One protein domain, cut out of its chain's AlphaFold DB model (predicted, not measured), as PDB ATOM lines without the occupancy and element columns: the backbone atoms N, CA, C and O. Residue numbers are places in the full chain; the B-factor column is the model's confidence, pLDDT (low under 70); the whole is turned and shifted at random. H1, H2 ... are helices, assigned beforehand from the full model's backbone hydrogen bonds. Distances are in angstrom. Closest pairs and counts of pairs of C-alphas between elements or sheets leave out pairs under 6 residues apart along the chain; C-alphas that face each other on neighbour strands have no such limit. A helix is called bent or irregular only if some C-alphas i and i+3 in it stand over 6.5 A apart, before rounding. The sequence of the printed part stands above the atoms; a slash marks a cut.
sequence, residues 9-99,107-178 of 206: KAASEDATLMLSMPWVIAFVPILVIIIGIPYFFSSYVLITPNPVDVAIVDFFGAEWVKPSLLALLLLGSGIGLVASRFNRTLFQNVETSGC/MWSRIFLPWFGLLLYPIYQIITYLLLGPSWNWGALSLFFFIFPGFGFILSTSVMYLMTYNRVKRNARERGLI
ATOM      1  N   LYS A   9       2.906  -5.317  -6.634       40.56
ATOM      2  CA  LYS A   9       2.769  -3.848  -6.515       40.56
ATOM      3  C   LYS A   9       3.214  -3.306  -5.159       40.56
ATOM      4  O   LYS A   9       3.912  -2.295  -5.116       40.56
ATOM      5  N   ALA A  10       2.856  -3.972  -4.062       45.44
ATOM      6  CA  ALA A  10       3.322  -3.577  -2.732       45.44
ATOM      7  C   ALA A  10       4.847  -3.745  -2.603       45.44
ATOM      8  O   ALA A  10       5.519  -2.860  -2.073       45.44
ATOM      9  N   ALA A  11       5.404  -4.823  -3.168       43.06
ATOM     10  CA  ALA A  11       6.843  -5.052  -3.233       43.06
ATOM     11  C   ALA A  11       7.567  -4.035  -4.130       43.06
ATOM     12  O   ALA A  11       8.664  -3.605  -3.779       43.06
ATOM     13  N   SER A  12       6.977  -3.605  -5.254       36.84
ATOM     14  CA  SER A  12       7.609  -2.610  -6.136       36.84
ATOM     15  C   SER A  12       7.566  -1.186  -5.560       36.84
ATOM     16  O   SER A  12       8.518  -0.422  -5.736       36.84
ATOM     17  N   GLU A  13       6.533  -0.830  -4.789       46.09
ATOM     18  CA  GLU A  13       6.459   0.453  -4.075       46.09
ATOM     19  C   GLU A  13       7.391   0.493  -2.849       46.09
ATOM     20  O   GLU A  13       8.083   1.495  -2.644       46.09
ATOM     21  N   ASP A  14       7.495  -0.605  -2.090       45.00
ATOM     22  CA  ASP A  14       8.512  -0.771  -1.041       45.00
ATOM     23  C   ASP A  14       9.933  -0.738  -1.629       45.00
ATOM     24  O   ASP A  14      10.828  -0.113  -1.053       45.00
ATOM     25  N   ALA A  15      10.134  -1.337  -2.809       37.56
ATOM     26  CA  ALA A  15      11.389  -1.253  -3.544       37.56
ATOM     27  C   ALA A  15      11.677   0.187  -3.970       37.56
ATOM     28  O   ALA A  15      12.791   0.642  -3.784       37.56
ATOM     29  N   THR A  16      10.696   0.959  -4.440       40.16
ATOM     30  CA  THR A  16      10.892   2.378  -4.803       40.16
ATOM     31  C   THR A  16      11.253   3.239  -3.582       40.16
ATOM     32  O   THR A  16      12.031   4.193  -3.675       40.16
ATOM     33  N   LEU A  17      10.754   2.876  -2.398       46.78
ATOM     34  CA  LEU A  17      11.099   3.519  -1.129       46.78
ATOM     35  C   LEU A  17      12.507   3.117  -0.644       46.78
ATOM     36  O   LEU A  17      13.261   3.972  -0.185       46.78
ATOM     37  N   MET A  18      12.920   1.862  -0.850       42.31
ATOM     38  CA  MET A  18      14.313   1.417  -0.666       42.31
ATOM     39  C   MET A  18      15.276   1.989  -1.720       42.31
ATOM     40  O   MET A  18      16.417   2.292  -1.393       42.31
ATOM     41  N   LEU A  19      14.829   2.184  -2.962       38.62
ATOM     42  CA  LEU A  19      15.584   2.793  -4.061       38.62
ATOM     43  C   LEU A  19      15.666   4.326  -3.925       38.62
ATOM     44  O   LEU A  19      16.523   4.956  -4.540       38.62
ATOM     45  N   SER A  20      14.786   4.956  -3.145       41.97
ATOM     46  CA  SER A  20      14.902   6.375  -2.774       41.97
ATOM     47  C   SER A  20      15.642   6.583  -1.450       41.97
ATOM     48  O   SER A  20      16.073   7.705  -1.164       41.97
ATOM     49  N   MET A  21      15.878   5.516  -0.675       52.47
ATOM     50  CA  MET A  21      16.946   5.517   0.323       52.47
ATOM     51  C   MET A  21      18.282   5.597  -0.425       52.47
ATOM     52  O   MET A  21      18.464   4.900  -1.423       52.47
ATOM     53  N   PRO A  22      19.220   6.468  -0.008       52.31
ATOM     54  CA  PRO A  22      20.487   6.604  -0.705       52.31
ATOM     55  C   PRO A  22      21.131   5.224  -0.797       52.31
ATOM     56  O   PRO A  22      21.434   4.635   0.226       52.31
ATOM     57  N   TRP A  23      21.359   4.698  -1.995       49.00
ATOM     58  CA  TRP A  23      21.959   3.373  -2.208       49.00
ATOM     59  C   TRP A  23      23.361   3.297  -1.588       49.00
ATOM     60  O   TRP A  23      23.851   2.232  -1.227       49.00
ATOM     61  N   VAL A  24      23.954   4.471  -1.370       52.22
ATOM     62  CA  VAL A  24      25.118   4.748  -0.525       52.22
ATOM     63  C   VAL A  24      25.004   4.123   0.876       52.22
ATOM     64  O   VAL A  24      25.998   3.622   1.385       52.22
ATOM     65  N   ILE A  25      23.810   4.074   1.473       52.94
ATOM     66  CA  ILE A  25      23.506   3.448   2.774       52.94
ATOM     67  C   ILE A  25      23.753   1.934   2.749       52.94
ATOM     68  O   ILE A  25      24.179   1.381   3.756       52.94
ATOM     69  N   ALA A  26      23.511   1.259   1.622       56.25
ATOM     70  CA  ALA A  26      23.726  -0.184   1.488       56.25
ATOM     71  C   ALA A  26      25.113  -0.513   0.913       56.25
ATOM     72  O   ALA A  26      25.784  -1.426   1.385       56.25
ATOM     73  N   PHE A  27      25.576   0.255  -0.074       62.22
ATOM     74  CA  PHE A  27      26.802  -0.036  -0.817       62.22
ATOM     75  C   PHE A  27      28.078   0.259  -0.018       62.22
ATOM     76  O   PHE A  27      29.046  -0.497  -0.080       62.22
ATOM     77  N   VAL A  28      28.083   1.332   0.778       63.59
ATOM     78  CA  VAL A  28      29.261   1.740   1.556       63.59
ATOM     79  C   VAL A  28      29.610   0.739   2.668       63.59
ATOM     80  O   VAL A  28      30.773   0.347   2.749       63.59
ATOM     81  N   PRO A  29      28.655   0.252   3.484       62.59
ATOM     82  CA  PRO A  29      28.919  -0.835   4.428       62.59
ATOM     83  C   PRO A  29      29.487  -2.089   3.766       62.59
ATOM     84  O   PRO A  29      30.415  -2.693   4.294       62.59
ATOM     85  N   ILE A  30      28.966  -2.457   2.593       65.81
ATOM     86  CA  ILE A  30      29.429  -3.626   1.840       65.81
ATOM     87  C   ILE A  30      30.885  -3.435   1.394       65.81
ATOM     88  O   ILE A  30      31.690  -4.344   1.563       65.81
ATOM     89  N   LEU A  31      31.262  -2.247   0.910       65.56
ATOM     90  CA  LEU A  31      32.655  -1.940   0.573       65.56
ATOM     91  C   LEU A  31      33.588  -2.019   1.788       65.56
ATOM     92  O   LEU A  31      34.677  -2.579   1.684       65.56
ATOM     93  N   VAL A  32      33.163  -1.507   2.947       66.06
ATOM     94  CA  VAL A  32      33.937  -1.610   4.198       66.06
ATOM     95  C   VAL A  32      34.126  -3.071   4.606       66.06
ATOM     96  O   VAL A  32      35.211  -3.453   5.032       66.06
ATOM     97  N   ILE A  33      33.097  -3.902   4.445       67.88
ATOM     98  CA  ILE A  33      33.162  -5.334   4.752       67.88
ATOM     99  C   ILE A  33      34.104  -6.052   3.778       67.88
ATOM    100  O   ILE A  33      34.961  -6.812   4.215       67.88
ATOM    101  N   ILE A  34      33.991  -5.793   2.474       68.31
ATOM    102  CA  ILE A  34      34.773  -6.495   1.446       68.31
ATOM    103  C   ILE A  34      36.243  -6.063   1.448       68.31
ATOM    104  O   ILE A  34      37.114  -6.892   1.219       68.31
ATOM    105  N   ILE A  35      36.536  -4.785   1.700       68.75
ATOM    106  CA  ILE A  35      37.897  -4.233   1.587       68.75
ATOM    107  C   ILE A  35      38.537  -4.047   2.966       68.75
ATOM    108  O   ILE A  35      39.693  -4.412   3.178       68.75
ATOM    109  N   GLY A  36      37.787  -3.496   3.921       70.75
ATOM    110  CA  GLY A  36      38.293  -3.164   5.251       70.75
ATOM    111  C   GLY A  36      38.592  -4.399   6.099       70.75
ATOM    112  O   GLY A  36      39.664  -4.468   6.695       70.75
ATOM    113  N   ILE A  37      37.696  -5.393   6.128       76.94
ATOM    114  CA  ILE A  37      37.890  -6.604   6.946       76.94
ATOM    115  C   ILE A  37      39.159  -7.360   6.523       76.94
ATOM    116  O   ILE A  37      40.019  -7.554   7.383       76.94
ATOM    117  N   PRO A  38      39.368  -7.724   5.240       78.75
ATOM    118  CA  PRO A  38      40.602  -8.404   4.843       78.75
ATOM    119  C   PRO A  38      41.864  -7.604   5.176       78.75
ATOM    120  O   PRO A  38      42.861  -8.179   5.605       78.75
ATOM    121  N   TYR A  39      41.819  -6.275   5.049       80.88
ATOM    122  CA  TYR A  39      42.941  -5.413   5.409       80.88
ATOM    123  C   TYR A  39      43.249  -5.433   6.919       80.88
ATOM    124  O   TYR A  39      44.416  -5.514   7.309       80.88
ATOM    125  N   PHE A  40      42.232  -5.417   7.787       82.56
ATOM    126  CA  PHE A  40      42.438  -5.485   9.238       82.56
ATOM    127  C   PHE A  40      42.997  -6.832   9.704       82.56
ATOM    128  O   PHE A  40      43.841  -6.844  10.596       82.56
ATOM    129  N   PHE A  41      42.578  -7.938   9.083       82.69
ATOM    130  CA  PHE A  41      43.057  -9.286   9.417       82.69
ATOM    131  C   PHE A  41      44.375  -9.671   8.735       82.69
ATOM    132  O   PHE A  41      45.026 -10.629   9.142       82.69
ATOM    133  N   SER A  42      44.786  -8.930   7.709       82.56
ATOM    134  CA  SER A  42      46.080  -9.110   7.055       82.56
ATOM    135  C   SER A  42      47.242  -8.779   8.004       82.56
ATOM    136  O   SER A  42      47.125  -7.899   8.852       82.56
ATOM    137  N   SER A  43      48.405  -9.412   7.840       82.19
ATOM    138  CA  SER A  43      49.641  -8.979   8.519       82.19
ATOM    139  C   SER A  43      50.278  -7.751   7.853       82.19
ATOM    140  O   SER A  43      51.127  -7.096   8.449       82.19
ATOM    141  N   TYR A  44      49.860  -7.412   6.630       80.94
ATOM    142  CA  TYR A  44      50.405  -6.284   5.877       80.94
ATOM    143  C   TYR A  44      49.783  -4.960   6.337       80.94
ATOM    144  O   TYR A  44      48.566  -4.865   6.530       80.94
ATOM    145  N   VAL A  45      50.631  -3.943   6.518       78.44
ATOM    146  CA  VAL A  45      50.231  -2.561   6.856       78.44
ATOM    147  C   VAL A  45      50.186  -1.680   5.605       78.44
ATOM    148  O   VAL A  45      49.315  -0.829   5.472       78.44
ATOM    149  N   LEU A  46      51.079  -1.924   4.648       79.31
ATOM    150  CA  LEU A  46      51.068  -1.263   3.346       79.31
ATOM    151  C   LEU A  46      50.285  -2.124   2.347       79.31
ATOM    152  O   LEU A  46      50.515  -3.330   2.269       79.31
ATOM    153  N   ILE A  47      49.375  -1.516   1.579       68.94
ATOM    154  CA  ILE A  47      48.685  -2.192   0.461       68.94
ATOM    155  C   ILE A  47      49.569  -2.163  -0.784       68.94
ATOM    156  O   ILE A  47      49.798  -3.186  -1.421       68.94
ATOM    157  N   THR A  48      50.090  -0.983  -1.105       73.75
ATOM    158  CA  THR A  48      51.100  -0.765  -2.134       73.75
ATOM    159  C   THR A  48      52.171   0.158  -1.558       73.75
ATOM    160  O   THR A  48      51.825   1.128  -0.881       73.75
ATOM    161  N   PRO A  49      53.470  -0.123  -1.767       72.88
ATOM    162  CA  PRO A  49      54.525   0.735  -1.250       72.88
ATOM    163  C   PRO A  49      54.435   2.111  -1.911       72.88
ATOM    164  O   PRO A  49      54.535   2.237  -3.132       72.88
ATOM    165  N   ASN A  50      54.244   3.142  -1.097       82.81
ATOM    166  CA  ASN A  50      54.196   4.530  -1.525       82.81
ATOM    167  C   ASN A  50      55.025   5.376  -0.545       82.81
ATOM    168  O   ASN A  50      54.918   5.135   0.657       82.81
ATOM    169  N   PRO A  51      55.812   6.368  -1.006       82.00
ATOM    170  CA  PRO A  51      56.664   7.175  -0.128       82.00
ATOM    171  C   PRO A  51      55.915   7.826   1.041       82.00
ATOM    172  O   PRO A  51      56.443   7.908   2.146       82.00
ATOM    173  N   VAL A  52      54.669   8.253   0.817       79.88
ATOM    174  CA  VAL A  52      53.821   8.860   1.850       79.88
ATOM    175  C   VAL A  52      53.354   7.823   2.856       79.88
ATOM    176  O   VAL A  52      53.426   8.056   4.057       79.88
ATOM    177  N   ASP A  53      52.891   6.675   2.372       82.81
ATOM    178  CA  ASP A  53      52.404   5.610   3.242       82.81
ATOM    179  C   ASP A  53      53.543   5.045   4.100       82.81
ATOM    180  O   ASP A  53      53.342   4.788   5.283       82.81
ATOM    181  N   VAL A  54      54.749   4.921   3.535       84.12
ATOM    182  CA  VAL A  54      55.962   4.531   4.270       84.12
ATOM    183  C   VAL A  54      56.291   5.567   5.344       84.12
ATOM    184  O   VAL A  54      56.439   5.195   6.500       84.12
ATOM    185  N   ALA A  55      56.289   6.862   5.013       85.06
ATOM    186  CA  ALA A  55      56.531   7.916   5.998       85.06
ATOM    187  C   ALA A  55      55.481   7.937   7.128       85.06
ATOM    188  O   ALA A  55      55.822   8.181   8.283       85.06
ATOM    189  N   ILE A  56      54.210   7.656   6.820       83.44
ATOM    190  CA  ILE A  56      53.145   7.519   7.827       83.44
ATOM    191  C   ILE A  56      53.431   6.333   8.750       83.44
ATOM    192  O   ILE A  56      53.298   6.466   9.966       83.44
ATOM    193  N   VAL A  57      53.814   5.184   8.186       87.44
ATOM    194  CA  VAL A  57      54.156   3.980   8.956       87.44
ATOM    195  C   VAL A  57      55.384   4.218   9.831       87.44
ATOM    196  O   VAL A  57      55.357   3.839  10.999       87.44
ATOM    197  N   ASP A  58      56.414   4.878   9.308       87.50
ATOM    198  CA  ASP A  58      57.638   5.199  10.047       87.50
ATOM    199  C   ASP A  58      57.371   6.195  11.185       87.50
ATOM    200  O   ASP A  58      57.948   6.078  12.263       87.50
ATOM    201  N   PHE A  59      56.461   7.151  10.974       86.94
ATOM    202  CA  PHE A  59      56.082   8.137  11.986       86.94
ATOM    203  C   PHE A  59      55.199   7.550  13.098       86.94
ATOM    204  O   PHE A  59      55.439   7.810  14.276       86.94
ATOM    205  N   PHE A  60      54.159   6.785  12.744       84.31
ATOM    206  CA  PHE A  60      53.213   6.220  13.718       84.31
ATOM    207  C   PHE A  60      53.699   4.918  14.359       84.31
ATOM    208  O   PHE A  60      53.265   4.579  15.458       84.31
ATOM    209  N   GLY A  61      54.552   4.168  13.667       87.88
ATOM    210  CA  GLY A  61      54.825   2.766  13.955       87.88
ATOM    211  C   GLY A  61      53.780   1.844  13.320       87.88
ATOM    212  O   GLY A  61      52.568   2.048  13.439       87.88
ATOM    213  N   ALA A  62      54.249   0.781  12.660       85.88
ATOM    214  CA  ALA A  62      53.413  -0.181  11.931       85.88
ATOM    215  C   ALA A  62      52.293  -0.803  12.790       85.88
ATOM    216  O   ALA A  62      51.180  -1.029  12.312       85.88
ATOM    217  N   GLU A  63      52.574  -1.032  14.070       87.94
ATOM    218  CA  GLU A  63      51.646  -1.586  15.058       87.94
ATOM    219  C   GLU A  63      50.472  -0.650  15.400       87.94
ATOM    220  O   GLU A  63      49.383  -1.125  15.724       87.94
ATOM    221  N   TRP A  64      50.645   0.667  15.250       89.06
ATOM    222  CA  TRP A  64      49.634   1.671  15.597       89.06
ATOM    223  C   TRP A  64      48.740   2.081  14.431       89.06
ATOM    224  O   TRP A  64      47.661   2.637  14.653       89.06
ATOM    225  N   VAL A  65      49.123   1.767  13.192       87.81
ATOM    226  CA  VAL A  65      48.368   2.166  11.996       87.81
ATOM    227  C   VAL A  65      46.949   1.592  12.004       87.81
ATOM    228  O   VAL A  65      45.977   2.330  11.846       87.81
ATOM    229  N   LYS A  66      46.796   0.282  12.232       87.88
ATOM    230  CA  LYS A  66      45.473  -0.369  12.233       87.88
ATOM    231  C   LYS A  66      44.606   0.063  13.422       87.88
ATOM    232  O   LYS A  66      43.463   0.453  13.175       87.88
ATOM    233  N   PRO A  67      45.101   0.080  14.677       90.38
ATOM    234  CA  PRO A  67      44.360   0.661  15.796       90.38
ATOM    235  C   PRO A  67      43.898   2.098  15.536       90.38
ATOM    236  O   PRO A  67      42.758   2.434  15.845       90.38
ATOM    237  N   SER A  68      44.736   2.929  14.909       89.06
ATOM    238  CA  SER A  68      44.389   4.320  14.589       89.06
ATOM    239  C   SER A  68      43.270   4.414  13.550       89.06
ATOM    240  O   SER A  68      42.312   5.165  13.738       89.06
ATOM    241  N   LEU A  69      43.330   3.609  12.486       86.75
ATOM    242  CA  LEU A  69      42.253   3.526  11.493       86.75
ATOM    243  C   LEU A  69      40.936   3.046  12.119       86.75
ATOM    244  O   LEU A  69      39.870   3.578  11.805       86.75
ATOM    245  N   LEU A  70      40.998   2.082  13.042       88.62
ATOM    246  CA  LEU A  70      39.827   1.628  13.790       88.62
ATOM    247  C   LEU A  70      39.275   2.734  14.702       88.62
ATOM    248  O   LEU A  70      38.067   2.957  14.728       88.62
ATOM    249  N   ALA A  71      40.137   3.465  15.409       89.38
ATOM    250  CA  ALA A  71      39.727   4.586  16.250       89.38
ATOM    251  C   ALA A  71      39.020   5.681  15.433       89.38
ATOM    252  O   ALA A  71      37.986   6.198  15.853       89.38
ATOM    253  N   LEU A  72      39.519   5.981  14.233       87.12
ATOM    254  CA  LEU A  72      38.899   6.922  13.299       87.12
ATOM    255  C   LEU A  72      37.531   6.448  12.796       87.12
ATOM    256  O   LEU A  72      36.585   7.237  12.746       87.12
ATOM    257  N   LEU A  73      37.397   5.155  12.487       86.00
ATOM    258  CA  LEU A  73      36.112   4.541  12.153       86.00
ATOM    259  C   LEU A  73      35.114   4.668  13.317       86.00
ATOM    260  O   LEU A  73      33.956   5.041  13.112       86.00
ATOM    261  N   LEU A  74      35.550   4.385  14.548       89.62
ATOM    262  CA  LEU A  74      34.718   4.498  15.748       89.62
ATOM    263  C   LEU A  74      34.309   5.950  16.018       89.62
ATOM    264  O   LEU A  74      33.147   6.207  16.324       89.62
ATOM    265  N   LEU A  75      35.225   6.902  15.838       89.06
ATOM    266  CA  LEU A  75      34.950   8.330  15.987       89.06
ATOM    267  C   LEU A  75      33.901   8.792  14.971       89.06
ATOM    268  O   LEU A  75      32.896   9.398  15.350       89.06
ATOM    269  N   GLY A  76      34.075   8.432  13.697       84.56
ATOM    270  CA  GLY A  76      33.084   8.681  12.652       84.56
ATOM    271  C   GLY A  76      31.719   8.075  12.983       84.56
ATOM    272  O   GLY A  76      30.685   8.735  12.855       84.56
ATOM    273  N   SER A  77      31.715   6.844  13.497       85.44
ATOM    274  CA  SER A  77      30.501   6.147  13.938       85.44
ATOM    275  C   SER A  77      29.810   6.861  15.095       85.44
ATOM    276  O   SER A  77      28.591   7.013  15.082       85.44
ATOM    277  N   GLY A  78      30.565   7.361  16.074       87.44
ATOM    278  CA  GLY A  78      30.028   8.156  17.177       87.44
ATOM    279  C   GLY A  78      29.316   9.414  16.681       87.44
ATOM    280  O   GLY A  78      28.174   9.675  17.066       87.44
ATOM    281  N   ILE A  79      29.942  10.150  15.759       83.56
ATOM    282  CA  ILE A  79      29.335  11.336  15.135       83.56
ATOM    283  C   ILE A  79      28.054  10.950  14.383       83.56
ATOM    284  O   ILE A  79      27.027  11.622  14.517       83.56
ATOM    285  N   GLY A  80      28.076   9.846  13.633       80.19
ATOM    286  CA  GLY A  80      26.909   9.369  12.897       80.19
ATOM    287  C   GLY A  80      25.756   8.927  13.804       80.19
ATOM    288  O   GLY A  80      24.599   9.253  13.536       80.19
ATOM    289  N   LEU A  81      26.044   8.296  14.945       84.88
ATOM    290  CA  LEU A  81      25.037   7.986  15.963       84.88
ATOM    291  C   LEU A  81      24.405   9.254  16.545       84.88
ATOM    292  O   LEU A  81      23.180   9.320  16.682       84.88
ATOM    293  N   VAL A  82      25.196  10.287  16.841       82.19
ATOM    294  CA  VAL A  82      24.661  11.577  17.306       82.19
ATOM    295  C   VAL A  82      23.773  12.206  16.232       82.19
ATOM    296  O   VAL A  82      22.648  12.612  16.529       82.19
ATOM    297  N   ALA A  83      24.217  12.200  14.972       76.81
ATOM    298  CA  ALA A  83      23.427  12.688  13.844       76.81
ATOM    299  C   ALA A  83      22.131  11.874  13.634       76.81
ATOM    300  O   ALA A  83      21.096  12.425  13.251       76.81
ATOM    301  N   SER A  84      22.129  10.579  13.958       77.38
ATOM    302  CA  SER A  84      20.946   9.719  13.828       77.38
ATOM    303  C   SER A  84      19.799  10.095  14.776       77.38
ATOM    304  O   SER A  84      18.639   9.797  14.476       77.38
ATOM    305  N   ARG A  85      20.074  10.822  15.876       78.81
ATOM    306  CA  ARG A  85      19.018  11.350  16.761       78.81
ATOM    307  C   ARG A  85      18.018  12.204  15.984       78.81
ATOM    308  O   ARG A  85      16.819  12.100  16.222       78.81
ATOM    309  N   PHE A  86      18.487  12.964  14.996       70.75
ATOM    310  CA  PHE A  86      17.622  13.780  14.147       70.75
ATOM    311  C   PHE A  86      16.672  12.943  13.275       70.75
ATOM    312  O   PHE A  86      15.516  13.333  13.089       70.75
ATOM    313  N   ASN A  87      17.120  11.784  12.771       69.31
ATOM    314  CA  ASN A  87      16.264  10.849  12.029       69.31
ATOM    315  C   ASN A  87      15.191  10.260  12.944       69.31
ATOM    316  O   ASN A  87      14.016  10.223  12.581       69.31
ATOM    317  N   ARG A  88      15.576   9.878  14.165       74.94
ATOM    318  CA  ARG A  88      14.639   9.380  15.174       74.94
ATOM    319  C   ARG A  88      13.543  10.396  15.490       74.94
ATOM    320  O   ARG A  88      12.372  10.035  15.454       74.94
ATOM    321  N   THR A  89      13.899  11.659  15.725       77.62
ATOM    322  CA  THR A  89      12.914  12.721  15.989       77.62
ATOM    323  C   THR A  89      11.960  12.926  14.813       77.62
ATOM    324  O   THR A  89      10.767  13.128  15.015       77.62
ATOM    325  N   LEU A  90      12.448  12.843  13.571       72.88
ATOM    326  CA  LEU A  90      11.579  12.938  12.399       72.88
ATOM    327  C   LEU A  90      10.535  11.821  12.371       72.88
ATOM    328  O   LEU A  90       9.352  12.097  12.190       72.88
ATOM    329  N   PHE A  91      10.968  10.578  12.543       73.31
ATOM    330  CA  PHE A  91      10.070   9.431  12.493       73.31
ATOM    331  C   PHE A  91       9.081   9.414  13.662       73.31
ATOM    332  O   PHE A  91       7.915   9.085  13.462       73.31
ATOM    333  N   GLN A  92       9.503   9.865  14.845       79.25
ATOM    334  CA  GLN A  92       8.598  10.090  15.972       79.25
ATOM    335  C   GLN A  92       7.524  11.128  15.634       79.25
ATOM    336  O   GLN A  92       6.351  10.890  15.894       79.25
ATOM    337  N   ASN A  93       7.892  12.233  14.979       76.62
ATOM    338  CA  ASN A  93       6.920  13.240  14.550       76.62
ATOM    339  C   ASN A  93       5.932  12.698  13.499       76.62
ATOM    340  O   ASN A  93       4.783  13.128  13.460       76.62
ATOM    341  N   VAL A  94       6.359  11.765  12.641       72.56
ATOM    342  CA  VAL A  94       5.456  11.070  11.703       72.56
ATOM    343  C   VAL A  94       4.476  10.182  12.465       72.56
ATOM    344  O   VAL A  94       3.289  10.178  12.150       72.56
ATOM    345  N   GLU A  95       4.952   9.469  13.484       72.12
ATOM    346  CA  GLU A  95       4.129   8.583  14.308       72.12
ATOM    347  C   GLU A  95       3.091   9.347  15.147       72.12
ATOM    348  O   GLU A  95       1.970   8.864  15.306       72.12
ATOM    349  N   THR A  96       3.429  10.542  15.650       79.12
ATOM    350  CA  THR A  96       2.506  11.377  16.439       79.12
ATOM    351  C   THR A  96       1.530  12.166  15.575       79.12
ATOM    352  O   THR A  96       0.359  12.279  15.921       79.12
ATOM    353  N   SER A  97       2.002  12.737  14.466       75.38
ATOM    354  CA  SER A  97       1.227  13.706  13.681       75.38
ATOM    355  C   SER A  97       0.561  13.090  12.449       75.38
ATOM    356  O   SER A  97      -0.171  13.779  11.745       75.38
ATOM    357  N   GLY A  98       0.865  11.829  12.115       68.12
ATOM    358  CA  GLY A  98       0.379  11.129  10.917       68.12
ATOM    359  C   GLY A  98       0.920  11.673   9.587       68.12
ATOM    360  O   GLY A  98       0.843  11.003   8.560       68.12
ATOM    361  N   CYS A  99       1.489  12.880   9.581       71.12
ATOM    362  CA  CYS A  99       2.043  13.553   8.416       71.12
ATOM    363  C   CYS A  99       3.151  14.523   8.838       71.12
ATOM    364  O   CYS A  99       2.954  15.375   9.705       71.12
ATOM    365  N   MET A 107      15.954  19.230   3.521       54.56
ATOM    366  CA  MET A 107      16.039  17.899   2.944       54.56
ATOM    367  C   MET A 107      17.369  17.684   2.243       54.56
ATOM    368  O   MET A 107      17.959  16.629   2.425       54.56
ATOM    369  N   TRP A 108      17.871  18.679   1.507       46.03
ATOM    370  CA  TRP A 108      19.206  18.611   0.916       46.03
ATOM    371  C   TRP A 108      20.255  18.351   1.999       46.03
ATOM    372  O   TRP A 108      21.023  17.407   1.884       46.03
ATOM    373  N   SER A 109      20.194  19.043   3.139       52.84
ATOM    374  CA  SER A 109      21.095  18.738   4.257       52.84
ATOM    375  C   SER A 109      20.918  17.336   4.857       52.84
ATOM    376  O   SER A 109      21.839  16.851   5.493       52.84
ATOM    377  N   ARG A 110      19.773  16.665   4.665       51.75
ATOM    378  CA  ARG A 110      19.488  15.314   5.194       51.75
ATOM    379  C   ARG A 110      19.845  14.198   4.217       51.75
ATOM    380  O   ARG A 110      20.299  13.149   4.653       51.75
ATOM    381  N   ILE A 111      19.658  14.435   2.920       50.91
ATOM    382  CA  ILE A 111      20.042  13.515   1.845       50.91
ATOM    383  C   ILE A 111      21.552  13.570   1.627       50.91
ATOM    384  O   ILE A 111      22.140  12.525   1.395       50.91
ATOM    385  N   PHE A 112      22.176  14.751   1.753       52.88
ATOM    386  CA  PHE A 112      23.605  14.966   1.493       52.88
ATOM    387  C   PHE A 112      24.507  14.826   2.724       52.88
ATOM    388  O   PHE A 112      25.714  14.696   2.550       52.88
ATOM    389  N   LEU A 113      23.974  14.785   3.955       52.97
ATOM    390  CA  LEU A 113      24.792  14.548   5.161       52.97
ATOM    391  C   LEU A 113      25.660  13.278   5.067       52.97
ATOM    392  O   LEU A 113      26.845  13.356   5.375       52.97
ATOM    393  N   PRO A 114      25.129  12.133   4.592       51.28
ATOM    394  CA  PRO A 114      25.928  10.930   4.353       51.28
ATOM    395  C   PRO A 114      26.967  11.109   3.238       51.28
ATOM    396  O   PRO A 114      28.019  10.480   3.268       51.28
ATOM    397  N   TRP A 115      26.701  11.987   2.268       52.06
ATOM    398  CA  TRP A 115      27.613  12.251   1.154       52.06
ATOM    399  C   TRP A 115      28.796  13.120   1.557       52.06
ATOM    400  O   TRP A 115      29.841  12.997   0.932       52.06
ATOM    401  N   PHE A 116      28.690  13.938   2.612       53.81
ATOM    402  CA  PHE A 116      29.834  14.713   3.101       53.81
ATOM    403  C   PHE A 116      31.033  13.816   3.428       53.81
ATOM    404  O   PHE A 116      32.145  14.176   3.069       53.81
ATOM    405  N   GLY A 117      30.818  12.623   3.999       52.09
ATOM    406  CA  GLY A 117      31.900  11.674   4.291       52.09
ATOM    407  C   GLY A 117      32.626  11.152   3.044       52.09
ATOM    408  O   GLY A 117      33.842  10.997   3.070       52.09
ATOM    409  N   LEU A 118      31.904  10.933   1.940       55.62
ATOM    410  CA  LEU A 118      32.486  10.518   0.654       55.62
ATOM    411  C   LEU A 118      33.093  11.692  -0.120       55.62
ATOM    412  O   LEU A 118      34.082  11.510  -0.821       55.62
ATOM    413  N   LEU A 119      32.525  12.891   0.027       56.31
ATOM    414  CA  LEU A 119      33.023  14.124  -0.583       56.31
ATOM    415  C   LEU A 119      34.324  14.614   0.064       56.31
ATOM    416  O   LEU A 119      35.048  15.376  -0.571       56.31
ATOM    417  N   LEU A 120      34.669  14.142   1.268       58.25
ATOM    418  CA  LEU A 120      35.971  14.426   1.877       58.25
ATOM    419  C   LEU A 120      37.129  13.958   0.994       58.25
ATOM    420  O   LEU A 120      38.122  14.663   0.926       58.25
ATOM    421  N   TYR A 121      37.001  12.839   0.274       57.62
ATOM    422  CA  TYR A 121      38.055  12.336  -0.612       57.62
ATOM    423  C   TYR A 121      38.335  13.235  -1.835       57.62
ATOM    424  O   TYR A 121      39.483  13.638  -2.005       57.62
ATOM    425  N   PRO A 122      37.347  13.615  -2.672       55.38
ATOM    426  CA  PRO A 122      37.585  14.543  -3.772       55.38
ATOM    427  C   PRO A 122      37.930  15.949  -3.272       55.38
ATOM    428  O   PRO A 122      38.766  16.597  -3.882       55.38
ATOM    429  N   ILE A 123      37.362  16.420  -2.152       61.66
ATOM    430  CA  ILE A 123      37.756  17.707  -1.551       61.66
ATOM    431  C   ILE A 123      39.215  17.652  -1.090       61.66
ATOM    432  O   ILE A 123      39.976  18.572  -1.369       61.66
ATOM    433  N   TYR A 124      39.626  16.562  -0.443       59.88
ATOM    434  CA  TYR A 124      41.007  16.322  -0.044       59.88
ATOM    435  C   TYR A 124      41.942  16.263  -1.250       59.88
ATOM    436  O   TYR A 124      42.960  16.949  -1.241       59.88
ATOM    437  N   GLN A 125      41.584  15.518  -2.304       61.12
ATOM    438  CA  GLN A 125      42.347  15.492  -3.552       61.12
ATOM    439  C   GLN A 125      42.457  16.888  -4.165       61.12
ATOM    440  O   GLN A 125      43.548  17.302  -4.519       61.12
ATOM    441  N   ILE A 126      41.364  17.646  -4.250       63.53
ATOM    442  CA  ILE A 126      41.375  19.008  -4.797       63.53
ATOM    443  C   ILE A 126      42.290  19.915  -3.966       63.53
ATOM    444  O   ILE A 126      43.143  20.592  -4.531       63.53
ATOM    445  N   ILE A 127      42.163  19.900  -2.633       64.31
ATOM    446  CA  ILE A 127      43.004  20.683  -1.715       64.31
ATOM    447  C   ILE A 127      44.481  20.307  -1.877       64.31
ATOM    448  O   ILE A 127      45.332  21.189  -1.956       64.31
ATOM    449  N   THR A 128      44.796  19.014  -1.961       58.88
ATOM    450  CA  THR A 128      46.178  18.539  -2.112       58.88
ATOM    451  C   THR A 128      46.751  18.831  -3.497       58.88
ATOM    452  O   THR A 128      47.886  19.292  -3.573       58.88
ATOM    453  N   TYR A 129      45.972  18.691  -4.573       61.41
ATOM    454  CA  TYR A 129      46.367  19.121  -5.920       61.41
ATOM    455  C   TYR A 129      46.643  20.633  -5.985       61.41
ATOM    456  O   TYR A 129      47.585  21.045  -6.660       61.41
ATOM    457  N   LEU A 130      45.858  21.453  -5.276       65.62
ATOM    458  CA  LEU A 130      46.017  22.913  -5.227       65.62
ATOM    459  C   LEU A 130      47.197  23.382  -4.363       65.62
ATOM    460  O   LEU A 130      47.859  24.346  -4.735       65.62
ATOM    461  N   LEU A 131      47.454  22.741  -3.217       65.50
ATOM    462  CA  LEU A 131      48.490  23.171  -2.263       65.50
ATOM    463  C   LEU A 131      49.864  22.541  -2.511       65.50
ATOM    464  O   LEU A 131      50.875  23.175  -2.221       65.50
ATOM    465  N   LEU A 132      49.910  21.296  -2.989       60.03
ATOM    466  CA  LEU A 132      51.134  20.481  -3.014       60.03
ATOM    467  C   LEU A 132      51.545  20.048  -4.431       60.03
ATOM    468  O   LEU A 132      52.611  19.459  -4.605       60.03
ATOM    469  N   GLY A 133      50.742  20.386  -5.444       53.44
ATOM    470  CA  GLY A 133      51.029  20.122  -6.851       53.44
ATOM    471  C   GLY A 133      50.713  18.688  -7.311       53.44
ATOM    472  O   GLY A 133      50.470  17.791  -6.505       53.44
ATOM    473  N   PRO A 134      50.711  18.444  -8.637       52.62
ATOM    474  CA  PRO A 134      50.261  17.185  -9.243       52.62
ATOM    475  C   PRO A 134      51.230  16.001  -9.092       52.62
ATOM    476  O   PRO A 134      50.916  14.908  -9.554       52.62
ATOM    477  N   SER A 135      52.400  16.194  -8.479       53.62
ATOM    478  CA  SER A 135      53.440  15.164  -8.343       53.62
ATOM    479  C   SER A 135      53.310  14.304  -7.083       53.62
ATOM    480  O   SER A 135      53.990  13.282  -6.973       53.62
ATOM    481  N   TRP A 136      52.447  14.678  -6.133       55.19
ATOM    482  CA  TRP A 136      52.279  13.927  -4.891       55.19
ATOM    483  C   TRP A 136      51.278  12.784  -5.084       55.19
ATOM    484  O   TRP A 136      50.075  12.929  -4.862       55.19
ATOM    485  N   ASN A 137      51.774  11.621  -5.511       65.19
ATOM    486  CA  ASN A 137      50.989  10.389  -5.512       65.19
ATOM    487  C   ASN A 137      50.731   9.977  -4.061       65.19
ATOM    488  O   ASN A 137      51.567   9.322  -3.444       65.19
ATOM    489  N   TRP A 138      49.590  10.376  -3.507       67.44
ATOM    490  CA  TRP A 138      49.118   9.883  -2.218       67.44
ATOM    491  C   TRP A 138      48.908   8.370  -2.290       67.44
ATOM    492  O   TRP A 138      48.312   7.859  -3.241       67.44
ATOM    493  N   GLY A 139      49.438   7.647  -1.307       68.38
ATOM    494  CA  GLY A 139      49.316   6.199  -1.250       68.38
ATOM    495  C   GLY A 139      47.962   5.745  -0.703       68.38
ATOM    496  O   GLY A 139      47.228   6.514  -0.078       68.38
ATOM    497  N   ALA A 140      47.601   4.490  -0.964       72.00
ATOM    498  CA  ALA A 140      46.298   3.939  -0.598       72.00
ATOM    499  C   ALA A 140      46.039   3.976   0.921       72.00
ATOM    500  O   ALA A 140      44.892   4.147   1.338       72.00
ATOM    501  N   LEU A 141      47.088   3.865   1.747       77.00
ATOM    502  CA  LEU A 141      46.957   3.918   3.202       77.00
ATOM    503  C   LEU A 141      46.545   5.314   3.673       77.00
ATOM    504  O   LEU A 141      45.624   5.438   4.479       77.00
ATOM    505  N   SER A 142      47.181   6.364   3.147       77.31
ATOM    506  CA  SER A 142      46.833   7.748   3.484       77.31
ATOM    507  C   SER A 142      45.355   8.058   3.214       77.31
ATOM    508  O   SER A 142      44.702   8.722   4.016       77.31
ATOM    509  N   LEU A 143      44.778   7.488   2.150       74.06
ATOM    510  CA  LEU A 143      43.366   7.671   1.810       74.06
ATOM    511  C   LEU A 143      42.431   7.064   2.852       74.06
ATOM    512  O   LEU A 143      41.384   7.640   3.157       74.06
ATOM    513  N   PHE A 144      42.803   5.931   3.447       76.19
ATOM    514  CA  PHE A 144      41.993   5.314   4.489       76.19
ATOM    515  C   PHE A 144      41.857   6.181   5.736       76.19
ATOM    516  O   PHE A 144      40.769   6.214   6.306       76.19
ATOM    517  N   PHE A 145      42.877   6.961   6.103       77.94
ATOM    518  CA  PHE A 145      42.774   7.901   7.224       77.94
ATOM    519  C   PHE A 145      41.682   8.964   7.014       77.94
ATOM    520  O   PHE A 145      41.041   9.381   7.978       77.94
ATOM    521  N   PHE A 146      41.403   9.355   5.768       74.38
ATOM    522  CA  PHE A 146      40.356  10.332   5.451       74.38
ATOM    523  C   PHE A 146      38.983   9.697   5.225       74.38
ATOM    524  O   PHE A 146      37.960  10.276   5.589       74.38
ATOM    525  N   ILE A 147      38.943   8.499   4.639       74.25
ATOM    526  CA  ILE A 147      37.685   7.853   4.255       74.25
ATOM    527  C   ILE A 147      37.053   7.103   5.442       74.25
ATOM    528  O   ILE A 147      35.828   7.080   5.570       74.25
ATOM    529  N   PHE A 148      37.848   6.526   6.353       77.75
ATOM    530  CA  PHE A 148      37.338   5.693   7.455       77.75
ATOM    531  C   PHE A 148      36.398   6.423   8.428       77.75
ATOM    532  O   PHE A 148      35.357   5.849   8.767       77.75
ATOM    533  N   PRO A 149      36.655   7.681   8.840       79.69
ATOM    534  CA  PRO A 149      35.667   8.461   9.585       79.69
ATOM    535  C   PRO A 149      34.339   8.604   8.828       79.69
ATOM    536  O   PRO A 149      33.262   8.437   9.403       79.69
ATOM    537  N   GLY A 150      34.404   8.860   7.517       76.75
ATOM    538  CA  GLY A 150      33.227   8.933   6.652       76.75
ATOM    539  C   GLY A 150      32.463   7.610   6.607       76.75
ATOM    540  O   GLY A 150      31.240   7.595   6.743       76.75
ATOM    541  N   PHE A 151      33.174   6.488   6.503       76.31
ATOM    542  CA  PHE A 151      32.581   5.153   6.541       76.31
ATOM    543  C   PHE A 151      31.879   4.846   7.861       76.31
ATOM    544  O   PHE A 151      30.729   4.407   7.838       76.31
ATOM    545  N   GLY A 152      32.512   5.132   9.002       78.56
ATOM    546  CA  GLY A 152      31.876   4.964  10.310       78.56
ATOM    547  C   GLY A 152      30.594   5.791  10.444       78.56
ATOM    548  O   GLY A 152      29.546   5.295  10.875       78.56
ATOM    549  N   PHE A 153      30.638   7.047   9.996       79.50
ATOM    550  CA  PHE A 153      29.478   7.938   9.988       79.50
ATOM    551  C   PHE A 153      28.328   7.389   9.133       79.50
ATOM    552  O   PHE A 153      27.180   7.323   9.587       79.50
ATOM    553  N   ILE A 154      28.620   6.967   7.900       74.94
ATOM    554  CA  ILE A 154      27.610   6.429   6.979       74.94
ATOM    555  C   ILE A 154      27.029   5.131   7.536       74.94
ATOM    556  O   ILE A 154      25.810   4.988   7.576       74.94
ATOM    557  N   LEU A 155      27.863   4.210   8.022       78.00
ATOM    558  CA  LEU A 155      27.420   2.928   8.569       78.00
ATOM    559  C   LEU A 155      26.449   3.122   9.743       78.00
ATOM    560  O   LEU A 155      25.339   2.593   9.741       78.00
ATOM    561  N   SER A 156      26.845   3.921  10.732       80.75
ATOM    562  CA  SER A 156      26.038   4.160  11.934       80.75
ATOM    563  C   SER A 156      24.712   4.865  11.631       80.75
ATOM    564  O   SER A 156      23.659   4.440  12.114       80.75
ATOM    565  N   THR A 157      24.726   5.905  10.792       75.88
ATOM    566  CA  THR A 157      23.495   6.599  10.376       75.88
ATOM    567  C   THR A 157      22.555   5.686   9.592       75.88
ATOM    568  O   THR A 157      21.344   5.732   9.814       75.88
ATOM    569  N   SER A 158      23.109   4.823   8.739       74.38
ATOM    570  CA  SER A 158      22.380   3.847   7.923       74.38
ATOM    571  C   SER A 158      21.653   2.810   8.770       74.38
ATOM    572  O   SER A 158      20.442   2.631   8.628       74.38
ATOM    573  N   VAL A 159      22.371   2.175   9.701       78.31
ATOM    574  CA  VAL A 159      21.802   1.176  10.617       78.31
ATOM    575  C   VAL A 159      20.686   1.796  11.453       78.31
ATOM    576  O   VAL A 159      19.581   1.256  11.523       78.31
ATOM    577  N   MET A 160      20.936   2.968  12.037       80.38
ATOM    578  CA  MET A 160      19.945   3.653  12.866       80.38
ATOM    579  C   MET A 160      18.711   4.086  12.077       80.38
ATOM    580  O   MET A 160      17.589   4.003  12.585       80.38
ATOM    581  N   TYR A 161      18.897   4.532  10.835       76.50
ATOM    582  CA  TYR A 161      17.789   4.850   9.949       76.50
ATOM    583  C   TYR A 161      16.945   3.603   9.670       76.50
ATOM    584  O   TYR A 161      15.736   3.643   9.885       76.50
ATOM    585  N   LEU A 162      17.570   2.492   9.260       76.62
ATOM    586  CA  LEU A 162      16.874   1.243   8.939       76.62
ATOM    587  C   LEU A 162      16.091   0.704  10.143       76.62
ATOM    588  O   LEU A 162      14.917   0.359  10.017       76.62
ATOM    589  N   MET A 163      16.711   0.693  11.327       81.19
ATOM    590  CA  MET A 163      16.048   0.285  12.569       81.19
ATOM    591  C   MET A 163      14.823   1.154  12.872       81.19
ATOM    592  O   MET A 163      13.758   0.638  13.209       81.19
ATOM    593  N   THR A 164      14.959   2.475  12.738       80.38
ATOM    594  CA  THR A 164      13.864   3.409  13.031       80.38
ATOM    595  C   THR A 164      12.738   3.288  12.006       80.38
ATOM    596  O   THR A 164      11.570   3.255  12.385       80.38
ATOM    597  N   TYR A 165      13.079   3.165  10.724       76.50
ATOM    598  CA  TYR A 165      12.121   2.959   9.645       76.50
ATOM    599  C   TYR A 165      11.317   1.672   9.850       76.50
ATOM    600  O   TYR A 165      10.088   1.717   9.877       76.50
ATOM    601  N   ASN A 166      11.993   0.542  10.083       79.88
ATOM    602  CA  ASN A 166      11.335  -0.748  10.297       79.88
ATOM    603  C   ASN A 166      10.427  -0.732  11.528       79.88
ATOM    604  O   ASN A 166       9.330  -1.286  11.492       79.88
ATOM    605  N   ARG A 167      10.847  -0.048  12.597       84.94
ATOM    606  CA  ARG A 167      10.012   0.156  13.784       84.94
ATOM    607  C   ARG A 167       8.729   0.918  13.448       84.94
ATOM    608  O   ARG A 167       7.649   0.469  13.808       84.94
ATOM    609  N   VAL A 168       8.835   2.051  12.754       80.19
ATOM    610  CA  VAL A 168       7.667   2.876  12.393       80.19
ATOM    611  C   VAL A 168       6.755   2.127  11.429       80.19
ATOM    612  O   VAL A 168       5.543   2.145  11.605       80.19
ATOM    613  N   LYS A 169       7.327   1.429  10.443       78.44
ATOM    614  CA  LYS A 169       6.586   0.596   9.490       78.44
ATOM    615  C   LYS A 169       5.804  -0.505  10.204       78.44
ATOM    616  O   LYS A 169       4.628  -0.700   9.913       78.44
ATOM    617  N   ARG A 170       6.426  -1.189  11.168       80.12
ATOM    618  CA  ARG A 170       5.756  -2.201  11.992       80.12
ATOM    619  C   ARG A 170       4.608  -1.597  12.805       80.12
ATOM    620  O   ARG A 170       3.495  -2.103  12.722       80.12
ATOM    621  N   ASN A 171       4.855  -0.492  13.509       82.50
ATOM    622  CA  ASN A 171       3.832   0.194  14.306       82.50
ATOM    623  C   ASN A 171       2.664   0.706  13.445       82.50
ATOM    624  O   ASN A 171       1.516   0.683  13.876       82.50
ATOM    625  N   ALA A 172       2.947   1.178  12.229       78.19
ATOM    626  CA  ALA A 172       1.928   1.595  11.274       78.19
ATOM    627  C   ALA A 172       1.061   0.406  10.836       78.19
ATOM    628  O   ALA A 172      -0.165   0.498  10.889       78.19
ATOM    629  N   ARG A 173       1.688  -0.731  10.505       78.56
ATOM    630  CA  ARG A 173       0.996  -1.964  10.107       78.56
ATOM    631  C   ARG A 173       0.085  -2.499  11.213       78.56
ATOM    632  O   ARG A 173      -1.044  -2.877  10.934       78.56
ATOM    633  N   GLU A 174       0.535  -2.459  12.466       83.31
ATOM    634  CA  GLU A 174      -0.283  -2.828  13.634       83.31
ATOM    635  C   GLU A 174      -1.529  -1.928  13.799       83.31
ATOM    636  O   GLU A 174      -2.503  -2.332  14.426       83.31
ATOM    637  N   ARG A 175      -1.531  -0.727  13.202       78.00
ATOM    638  CA  ARG A 175      -2.660   0.220  13.193       78.00
ATOM    639  C   ARG A 175      -3.469   0.210  11.885       78.00
ATOM    640  O   ARG A 175      -4.328   1.074  11.720       78.00
ATOM    641  N   GLY A 176      -3.188  -0.701  10.945       77.44
ATOM    642  CA  GLY A 176      -3.815  -0.715   9.610       77.44
ATOM    643  C   GLY A 176      -3.426   0.487   8.733       77.44
ATOM    644  O   GLY A 176      -4.211   0.962   7.908       77.44
ATOM    645  N   LEU A 177      -2.238   1.051   8.970       75.25
ATOM    646  CA  LEU A 177      -1.692   2.202   8.256       75.25
ATOM    647  C   LEU A 177      -0.458   1.789   7.446       75.25
ATOM    648  O   LEU A 177       0.393   1.032   7.911       75.25
ATOM    649  N   ILE A 178      -0.305   2.373   6.262       75.44
ATOM    650  CA  ILE A 178       0.872   2.236   5.407       75.44
ATOM    651  C   ILE A 178       1.679   3.531   5.471       75.44
ATOM    652  O   ILE A 178       1.146   4.634   5.323       75.44
TER     653      ILE A 178
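AT A GLANCE: This is residues 9 to 99 and 107 to 178 of the 206 residues of an uncharacterized protein of Thorarchaeota archaeon (strain OWC) (UniProt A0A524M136). Two long helices, H4 and H7, run side by side the same way as the core of an elongated body; H2 crosses H7, H6 packs on H7 with residues 114 to 121, and short H3 lies across one end. Residues 9 to 17 of H1 stick out. The 163 printed residues hold seven named helices, H1 to H7 in chain order, and no named strand: all helix, loose, radius of gyration of the C-alphas 19.5 A, spans 61 by 35 by 30 A.

IN THESE COORDINATES: Find C-alpha 62 at (53.413, -0.181, 11.931); from there H4 runs 54.0 A to residue 97, with a kink of 27 degrees near residue 82. H7, residues 140 to 174, runs 49.2 A to C-alpha 174 at (-0.283, -2.828, 13.634), with a kink of 45 degrees near residue 147. Both are only just irregular: C-alphas 63 and 66 are 6.9 A apart, 146 and 149 6.53 A. Look next for H6, 113 to 132, 28.2 A; H2, 24 to 41, 24.9 A; H1, 9 to 20; H3, 51 to 60; and H5, 107 to 111.

HOW THE PARTS SIT: Start at the hub, H7. It touches H4 at a shallow tilt of 27 degrees, closest C-alphas Gly 76 and Pro 149, 4.0 A. H6 and H7 form a helical hairpin, closest C-alphas Gly 117 and Gly 150, 3.9 A. H2 touches H7 with residues 25 to 32 alone, at a steep tilt of 49 degrees, closest C-alphas Ile 25 and Ser 158, 5.3 A. H3 touches H7 about perpendicular, 77 degrees, closest C-alphas Asp 53 and Leu 141, 5.7 A. H5 and H6 meet only through their link; H1 touches no helix. In H1, H3 and H5 every O i to N i+4 pair is within hydrogen-bond range; H2 has 10 of 14, H4 27 of 32, H6 12 of 16, H7 27 of 31.

THE WHOLE: The farthest C-alphas, Ser 135 and Gly 176, are 62.1 A apart. Residues 100 to 106 are not printed; C-alphas 99 and 107 are 15.6 A apart across the cut. No link printed whole is long. Mean pLDDT of the printed part is 70.8; look for values under 70 at, among others, residues 9 to 35 and 107 to 139.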